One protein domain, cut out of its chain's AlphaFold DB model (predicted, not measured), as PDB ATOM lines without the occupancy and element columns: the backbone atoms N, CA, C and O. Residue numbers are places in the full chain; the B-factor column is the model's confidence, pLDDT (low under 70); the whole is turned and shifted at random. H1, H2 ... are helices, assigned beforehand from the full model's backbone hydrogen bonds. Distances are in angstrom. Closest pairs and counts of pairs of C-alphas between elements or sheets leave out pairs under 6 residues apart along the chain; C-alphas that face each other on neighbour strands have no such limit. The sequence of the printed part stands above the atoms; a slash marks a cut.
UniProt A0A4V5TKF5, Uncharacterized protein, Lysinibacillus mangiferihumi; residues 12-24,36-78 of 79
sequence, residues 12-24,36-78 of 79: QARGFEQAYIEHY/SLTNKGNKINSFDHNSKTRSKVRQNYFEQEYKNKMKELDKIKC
ATOM      1  N   GLN A  12      26.795 -35.059   3.523       92.44
ATOM      2  CA  GLN A  12      27.812 -35.245   4.560       92.44
ATOM      3  C   GLN A  12      28.156 -36.721   4.725       92.44
ATOM      4  O   GLN A  12      29.323 -37.080   4.635       92.44
ATOM      5  N   ALA A  13      27.147 -37.588   4.857       91.31
ATOM      6  CA  ALA A  13      27.359 -39.026   4.983       91.31
ATOM      7  C   ALA A  13      28.206 -39.586   3.826       91.31
ATOM      8  O   ALA A  13      29.163 -40.310   4.071       91.31
ATOM      9  N   ARG A  14      27.940 -39.174   2.576       91.31
ATOM     10  CA  ARG A  14      28.727 -39.611   1.406       91.31
ATOM     11  C   ARG A  14      30.183 -39.147   1.436       91.31
ATOM     12  O   ARG A  14      31.061 -39.924   1.070       91.31
ATOM     13  N   GLY A  15      30.440 -37.904   1.842       91.94
ATOM     14  CA  GLY A  15      31.807 -37.405   2.002       91.94
ATOM     15  C   GLY A  15      32.545 -38.114   3.142       91.94
ATOM     16  O   GLY A  15      33.701 -38.503   2.987       91.94
ATOM     17  N   PHE A  16      31.858 -38.338   4.265       93.94
ATOM     18  CA  PHE A  16      32.431 -38.963   5.457       93.94
ATOM     19  C   PHE A  16      32.754 -40.438   5.218       93.94
ATOM     20  O   PHE A  16      33.845 -40.880   5.565       93.94
ATOM     21  N   GLU A  17      31.848 -41.181   4.574       89.94
ATOM     22  CA  GLU A  17      32.077 -42.566   4.147       89.94
ATOM     23  C   GLU A  17      33.387 -42.690   3.364       89.94
ATOM     24  O   GLU A  17      34.225 -43.521   3.706       89.94
ATOM     25  N   GLN A  18      33.607 -41.831   2.362       90.69
ATOM     26  CA  GLN A  18      34.843 -41.870   1.582       90.69
ATOM     27  C   GLN A  18      36.072 -41.537   2.424       90.69
ATOM     28  O   GLN A  18      37.082 -42.228   2.320       90.69
ATOM     29  N   ALA A  19      35.982 -40.503   3.262       92.81
ATOM     30  CA  ALA A  19      37.073 -40.100   4.135       92.81
ATOM     31  C   ALA A  19      37.511 -41.277   5.020       92.81
ATOM     32  O   ALA A  19      38.677 -41.657   5.015       92.81
ATOM     33  N   TYR A  20      36.574 -41.938   5.699       92.50
ATOM     34  CA  TYR A  20      36.893 -43.118   6.500       92.50
ATOM     35  C   TYR A  20      37.472 -44.268   5.670       92.50
ATOM     36  O   TYR A  20      38.409 -44.931   6.116       92.50
ATOM     37  N   ILE A  21      36.935 -44.512   4.469       89.94
ATOM     38  CA  ILE A  21      37.422 -45.578   3.588       89.94
ATOM     39  C   ILE A  21      38.894 -45.366   3.226       89.94
ATOM     40  O   ILE A  21      39.662 -46.326   3.274       89.94
ATOM     41  N   GLU A  22      39.273 -44.140   2.871       90.75
ATOM     42  CA  GLU A  22      40.631 -43.816   2.434       90.75
ATOM     43  C   GLU A  22      41.607 -43.677   3.599       90.75
ATOM     44  O   GLU A  22      42.688 -44.251   3.542       90.75
ATOM     45  N   HIS A  23      41.218 -43.008   4.686       92.00
ATOM     46  CA  HIS A  23      42.095 -42.824   5.848       92.00
ATOM     47  C   HIS A  23      42.437 -44.131   6.559       92.00
ATOM     48  O   HIS A  23      43.545 -44.283   7.065       92.00
ATOM     49  N   TYR A  24      41.500 -45.083   6.589       90.12
ATOM     50  CA  TYR A  24      41.745 -46.421   7.129       90.12
ATOM     51  C   TYR A  24      42.118 -47.450   6.053       90.12
ATOM     52  O   TYR A  24      42.168 -48.641   6.353       90.12
ATOM     53  N   SER A  36      37.423 -62.660  -2.009       82.69
ATOM     54  CA  SER A  36      38.544 -63.393  -1.424       82.69
ATOM     55  C   SER A  36      38.960 -62.764  -0.093       82.69
ATOM     56  O   SER A  36      38.485 -61.690   0.282       82.69
ATOM     57  N   LEU A  37      39.883 -63.408   0.626       80.38
ATOM     58  CA  LEU A  37      40.427 -62.872   1.879       80.38
ATOM     59  C   LEU A  37      41.082 -61.493   1.707       80.38
ATOM     60  O   LEU A  37      40.995 -60.670   2.619       80.38
ATOM     61  N   THR A  38      41.686 -61.236   0.545       79.00
ATOM     62  CA  THR A  38      42.324 -59.960   0.193       79.00
ATOM     63  C   THR A  38      41.358 -58.977  -0.469       79.00
ATOM     64  O   THR A  38      41.601 -57.778  -0.428       79.00
ATOM     65  N   ASN A  39      40.239 -59.472  -1.008       76.44
ATOM     66  CA  ASN A  39      39.282 -58.731  -1.832       76.44
ATOM     67  C   ASN A  39      37.886 -58.611  -1.181       76.44
ATOM     68  O   ASN A  39      36.861 -58.556  -1.861       76.44
ATOM     69  N   LYS A  40      37.809 -58.643   0.154       77.31
ATOM     70  CA  LYS A  40      36.545 -58.523   0.912       77.31
ATOM     71  C   LYS A  40      36.217 -57.099   1.373       77.31
ATOM     72  O   LYS A  40      35.191 -56.900   2.017       77.31
ATOM     73  N   GLY A  41      37.105 -56.136   1.120       75.44
ATOM     74  CA  GLY A  41      36.919 -54.744   1.526       75.44
ATOM     75  C   GLY A  41      35.903 -53.992   0.672       75.44
ATOM     76  O   GLY A  41      35.172 -54.563  -0.139       75.44
ATOM     77  N   ASN A  42      35.853 -52.675   0.858       72.12
ATOM     78  CA  ASN A  42      34.854 -51.827   0.220       72.12
ATOM     79  C   ASN A  42      35.031 -51.803  -1.313       72.12
ATOM     80  O   ASN A  42      36.018 -51.271  -1.813       72.12
ATOM     81  N   LYS A  43      34.053 -52.370  -2.042       69.06
ATOM     82  CA  LYS A  43      33.994 -52.422  -3.522       69.06
ATOM     83  C   LYS A  43      33.110 -51.327  -4.130       69.06
ATOM     84  O   LYS A  43      33.525 -50.598  -5.020       69.06
ATOM     85  N   ILE A  44      31.865 -51.238  -3.652       61.66
ATOM     86  CA  ILE A  44      30.785 -50.426  -4.253       61.66
ATOM     87  C   ILE A  44      30.554 -49.125  -3.471       61.66
ATOM     88  O   ILE A  44      30.200 -48.097  -4.046       61.66
ATOM     89  N   ASN A  45      30.805 -49.138  -2.160       62.47
ATOM     90  CA  ASN A  45      30.485 -48.029  -1.255       62.47
ATOM     91  C   ASN A  45      31.519 -46.888  -1.262       62.47
ATOM     92  O   ASN A  45      31.605 -46.148  -0.291       62.47
ATOM     93  N   SER A  46      32.278 -46.710  -2.345       63.38
ATOM     94  CA  SER A  46      33.141 -45.534  -2.530       63.38
ATOM     95  C   SER A  46      32.474 -44.508  -3.448       63.38
ATOM     96  O   SER A  46      31.840 -44.885  -4.437       63.38
ATOM     97  N   PHE A  47      32.610 -43.213  -3.160       71.50
ATOM     98  CA  PHE A  47      32.276 -42.179  -4.136       71.50
ATOM     99  C   PHE A  47      33.455 -41.969  -5.092       71.50
ATOM    100  O   PHE A  47      34.615 -41.958  -4.699       71.50
ATOM    101  N   ASP A  48      33.140 -41.846  -6.377       78.69
ATOM    102  CA  ASP A  48      34.116 -41.470  -7.392       78.69
ATOM    103  C   ASP A  48      34.373 -39.958  -7.324       78.69
ATOM    104  O   ASP A  48      33.445 -39.169  -7.560       78.69
ATOM    105  N   HIS A  49      35.618 -39.584  -7.013       86.62
ATOM    106  CA  HIS A  49      36.108 -38.202  -6.991       86.62
ATOM    107  C   HIS A  49      35.977 -37.501  -8.352       86.62
ATOM    108  O   HIS A  49      35.796 -36.287  -8.433       86.62
ATOM    109  N   ASN A  50      35.987 -38.274  -9.439       84.19
ATOM    110  CA  ASN A  50      35.946 -37.779 -10.811       84.19
ATOM    111  C   ASN A  50      34.679 -38.228 -11.551       84.19
ATOM    112  O   ASN A  50      34.695 -38.429 -12.769       84.19
ATOM    113  N   SER A  51      33.565 -38.370 -10.822       83.25
ATOM    114  CA  SER A  51      32.302 -38.847 -11.385       83.25
ATOM    115  C   SER A  51      31.846 -38.000 -12.575       83.25
ATOM    116  O   SER A  51      31.503 -36.826 -12.432       83.25
ATOM    117  N   LYS A  52      31.774 -38.626 -13.755       83.38
ATOM    118  CA  LYS A  52      31.313 -37.984 -15.001       83.38
ATOM    119  C   LYS A  52      29.789 -37.930 -15.139       83.38
ATOM    120  O   LYS A  52      29.276 -37.216 -15.991       83.38
ATOM    121  N   THR A  53      29.068 -38.701 -14.327       86.31
ATOM    122  CA  THR A  53      27.606 -38.854 -14.405       86.31
ATOM    123  C   THR A  53      26.867 -38.083 -13.312       86.31
ATOM    124  O   THR A  53      25.667 -37.837 -13.426       86.31
ATOM    125  N   ARG A  54      27.558 -37.683 -12.238       87.44
ATOM    126  CA  ARG A  54      26.966 -36.929 -11.128       87.44
ATOM    127  C   ARG A  54      26.926 -35.434 -11.447       87.44
ATOM    128  O   ARG A  54      27.885 -34.876 -11.965       87.44
ATOM    129  N   SER A  55      25.835 -34.762 -11.065       92.00
ATOM    130  CA  SER A  55      25.750 -33.295 -11.130       92.00
ATOM    131  C   SER A  55      26.930 -32.641 -10.404       92.00
ATOM    132  O   SER A  55      27.217 -32.985  -9.254       92.00
ATOM    133  N   LYS A  56      27.566 -31.657 -11.051       90.19
ATOM    134  CA  LYS A  56      28.751 -30.950 -10.541       90.19
ATOM    135  C   LYS A  56      28.525 -30.324  -9.165       90.19
ATOM    136  O   LYS A  56      29.395 -30.409  -8.309       90.19
ATOM    137  N   VAL A  57      27.346 -29.747  -8.920       92.69
ATOM    138  CA  VAL A  57      27.003 -29.149  -7.615       92.69
ATOM    139  C   VAL A  57      27.018 -30.212  -6.517       92.69
ATOM    140  O   VAL A  57      27.604 -30.016  -5.456       92.69
ATOM    141  N   ARG A  58      26.428 -31.377  -6.800       90.44
ATOM    142  CA  ARG A  58      26.380 -32.499  -5.859       90.44
ATOM    143  C   ARG A  58      27.761 -33.125  -5.656       90.44
ATOM    144  O   ARG A  58      28.097 -33.466  -4.530       90.44
ATOM    145  N   GLN A  59      28.556 -33.241  -6.724       90.88
ATOM    146  CA  GLN A  59      29.947 -33.697  -6.648       90.88
ATOM    147  C   GLN A  59      30.774 -32.780  -5.743       90.88
ATOM    148  O   GLN A  59      31.410 -33.260  -4.813       90.88
ATOM    149  N   ASN A  60      30.702 -31.467  -5.968       92.88
ATOM    150  CA  ASN A  60      31.434 -30.479  -5.179       92.88
ATOM    151  C   ASN A  60      31.062 -30.534  -3.695       92.88
ATOM    152  O   ASN A  60      31.942 -30.417  -2.848       92.88
ATOM    153  N   TYR A  61      29.779 -30.735  -3.381       93.19
ATOM    154  CA  TYR A  61      29.338 -30.876  -1.996       93.19
ATOM    155  C   TYR A  61      29.964 -32.106  -1.320       93.19
ATOM    156  O   TYR A  61      30.497 -31.998  -0.222       93.19
ATOM    157  N   PHE A  62      29.979 -33.262  -1.992       93.38
ATOM    158  CA  PHE A  62      30.595 -34.477  -1.437       93.38
ATOM    159  C   PHE A  62      32.105 -34.322  -1.245       93.38
ATOM    160  O   PHE A  62      32.627 -34.698  -0.201       93.38
ATOM    161  N   GLU A  63      32.789 -33.719  -2.219       93.94
ATOM    162  CA  GLU A  63      34.220 -33.404  -2.137       93.94
ATOM    163  C   GLU A  63      34.552 -32.471  -0.971       93.94
ATOM    164  O   GLU A  63      35.570 -32.636  -0.298       93.94
ATOM    165  N   GLN A  64      33.705 -31.471  -0.727       95.69
ATOM    166  CA  GLN A  64      33.894 -30.533   0.372       95.69
ATOM    167  C   GLN A  64      33.786 -31.242   1.727       95.69
ATOM    168  O   GLN A  64      34.669 -31.081   2.569       95.69
ATOM    169  N   GLU A  65      32.749 -32.057   1.919       95.31
ATOM    170  CA  GLU A  65      32.543 -32.800   3.166       95.31
ATOM    171  C   GLU A  65      33.611 -33.883   3.379       95.31
ATOM    172  O   GLU A  65      34.104 -34.040   4.496       95.31
ATOM    173  N   TYR A  66      34.051 -34.555   2.309       95.19
ATOM    174  CA  TYR A  66      35.204 -35.460   2.329       95.19
ATOM    175  C   TYR A  66      36.466 -34.749   2.844       95.19
ATOM    176  O   TYR A  66      37.080 -35.195   3.814       95.19
ATOM    177  N   LYS A  67      36.819 -33.592   2.264       95.38
ATOM    178  CA  LYS A  67      38.003 -32.815   2.676       95.38
ATOM    179  C   LYS A  67      37.908 -32.333   4.119       95.38
ATOM    180  O   LYS A  67      38.914 -32.325   4.826       95.38
ATOM    181  N   ASN A  68      36.724 -31.902   4.553       95.50
ATOM    182  CA  ASN A  68      36.503 -31.458   5.928       95.50
ATOM    183  C   ASN A  68      36.712 -32.608   6.915       95.50
ATOM    184  O   ASN A  68      37.464 -32.447   7.877       95.50
ATOM    185  N   LYS A  69      36.114 -33.774   6.641       95.56
ATOM    186  CA  LYS A  69      36.274 -34.961   7.482       95.56
ATOM    187  C   LYS A  69      37.712 -35.476   7.471       95.56
ATOM    188  O   LYS A  69      38.209 -35.861   8.521       95.56
ATOM    189  N   MET A  70      38.424 -35.402   6.345       94.25
ATOM    190  CA  MET A  70      39.836 -35.797   6.311       94.25
ATOM    191  C   MET A  70      40.721 -34.953   7.206       94.25
ATOM    192  O   MET A  70      41.466 -35.492   8.016       94.25
ATOM    193  N   LYS A  71      40.540 -33.634   7.169       95.31
ATOM    194  CA  LYS A  71      41.246 -32.737   8.085       95.31
ATOM    195  C   LYS A  71      40.940 -33.032   9.553       95.31
ATOM    196  O   LYS A  71      41.788 -32.782  10.401       95.31
ATOM    197  N   GLU A  72      39.730 -33.480   9.874       93.94
ATOM    198  CA  GLU A  72      39.365 -33.886  11.234       93.94
ATOM    199  C   GLU A  72      40.096 -35.171  11.643       93.94
ATOM    200  O   GLU A  72      40.734 -35.198  12.693       93.94
ATOM    201  N   LEU A  73      40.075 -36.195  10.789       92.44
ATOM    202  CA  LEU A  73      40.734 -37.479  11.043       92.44
ATOM    203  C   LEU A  73      42.259 -37.344  11.146       92.44
ATOM    204  O   LEU A  73      42.873 -37.918  12.043       92.44
ATOM    205  N   ASP A  74      42.869 -36.513  10.303       90.88
ATOM    206  CA  ASP A  74      44.311 -36.256  10.339       90.88
ATOM    207  C   ASP A  74      44.744 -35.540  11.626       90.88
ATOM    208  O   ASP A  74      45.823 -35.809  12.150       90.88
ATOM    209  N   LYS A  75      43.896 -34.662  12.185       85.81
ATOM    210  CA  LYS A  75      44.167 -34.016  13.482       85.81
ATOM    211  C   LYS A  75      44.150 -35.014  14.632       85.81
ATOM    212  O   LYS A  75      44.961 -34.884  15.544       85.81
ATOM    213  N   ILE A  76      43.247 -35.992  14.586       76.06
ATOM    214  CA  ILE A  76      43.139 -37.040  15.609       76.06
ATOM    215  C   ILE A  76      44.379 -37.946  15.592       76.06
ATOM    216  O   ILE A  76      44.793 -38.427  16.638       76.06
ATOM    217  N   LYS A  77      45.026 -38.135  14.433       62.78
ATOM    218  CA  LYS A  77      46.252 -38.942  14.301       62.78
ATOM    219  C   LYS A  77      47.488 -38.324  14.984       62.78
ATOM    220  O   LYS A  77      48.458 -39.039  15.218       62.78
ATOM    221  N   CYS A  78      47.470 -37.021  15.277       50.28
ATOM    222  CA  CYS A  78      48.592 -36.274  15.865       50.28
ATOM    223  C   CYS A  78      48.432 -35.953  17.368       50.28
ATOM    224  O   CYS A  78      49.187 -35.126  17.881       50.28
TER     225      CYS A  78
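Overview. This is residues 12 to 24 and 36 to 78 of the 79 residues of an uncharacterized protein of Lysinibacillus mangiferihumi (UniProt A0A4V5TKF5). Look for two helices crossing at a steep angle, the shorter H1 over the middle of the longer H2, with a long loop, residues 36 to 55, leading into H2. Residues 52 to 58, of which 56 to 58 belong to H2, stand free. The 56 printed residues include two named helices, H1 then H2, and no named strand; the class is all helix. The whole is only just loose, close to compact, with a radius of gyration of the C-alphas of 12.6 A, and flat, spanning 36 by 33 by 16 A.

Along the chain. Find C-alpha 12 at (27.812, -35.245, 4.560); from there H1, residues 12 to 23, runs 16.2 A. H2, residues 56 to 76, runs 30.5 A to C-alpha 76 at (43.139, -37.040, 15.609).

Arrangement. H1 and H2 touch, closest at the C-alphas of Gly 15 and Tyr 66, 3.9 A apart. They run the same way at a steep tilt of 51 degrees. In both helices every O i to N i+4 pair is within hydrogen-bond range.

Size, cuts and confidence. The C-alphas farthest apart, those of Leu 37 and Val 57, are 37.5 A apart. Residues 25 to 35 are not printed; C-alphas 24 and 36 are 19.3 A apart across this cut. Look for pLDDT under 70 at residues 43 to 46 and 77 to 78.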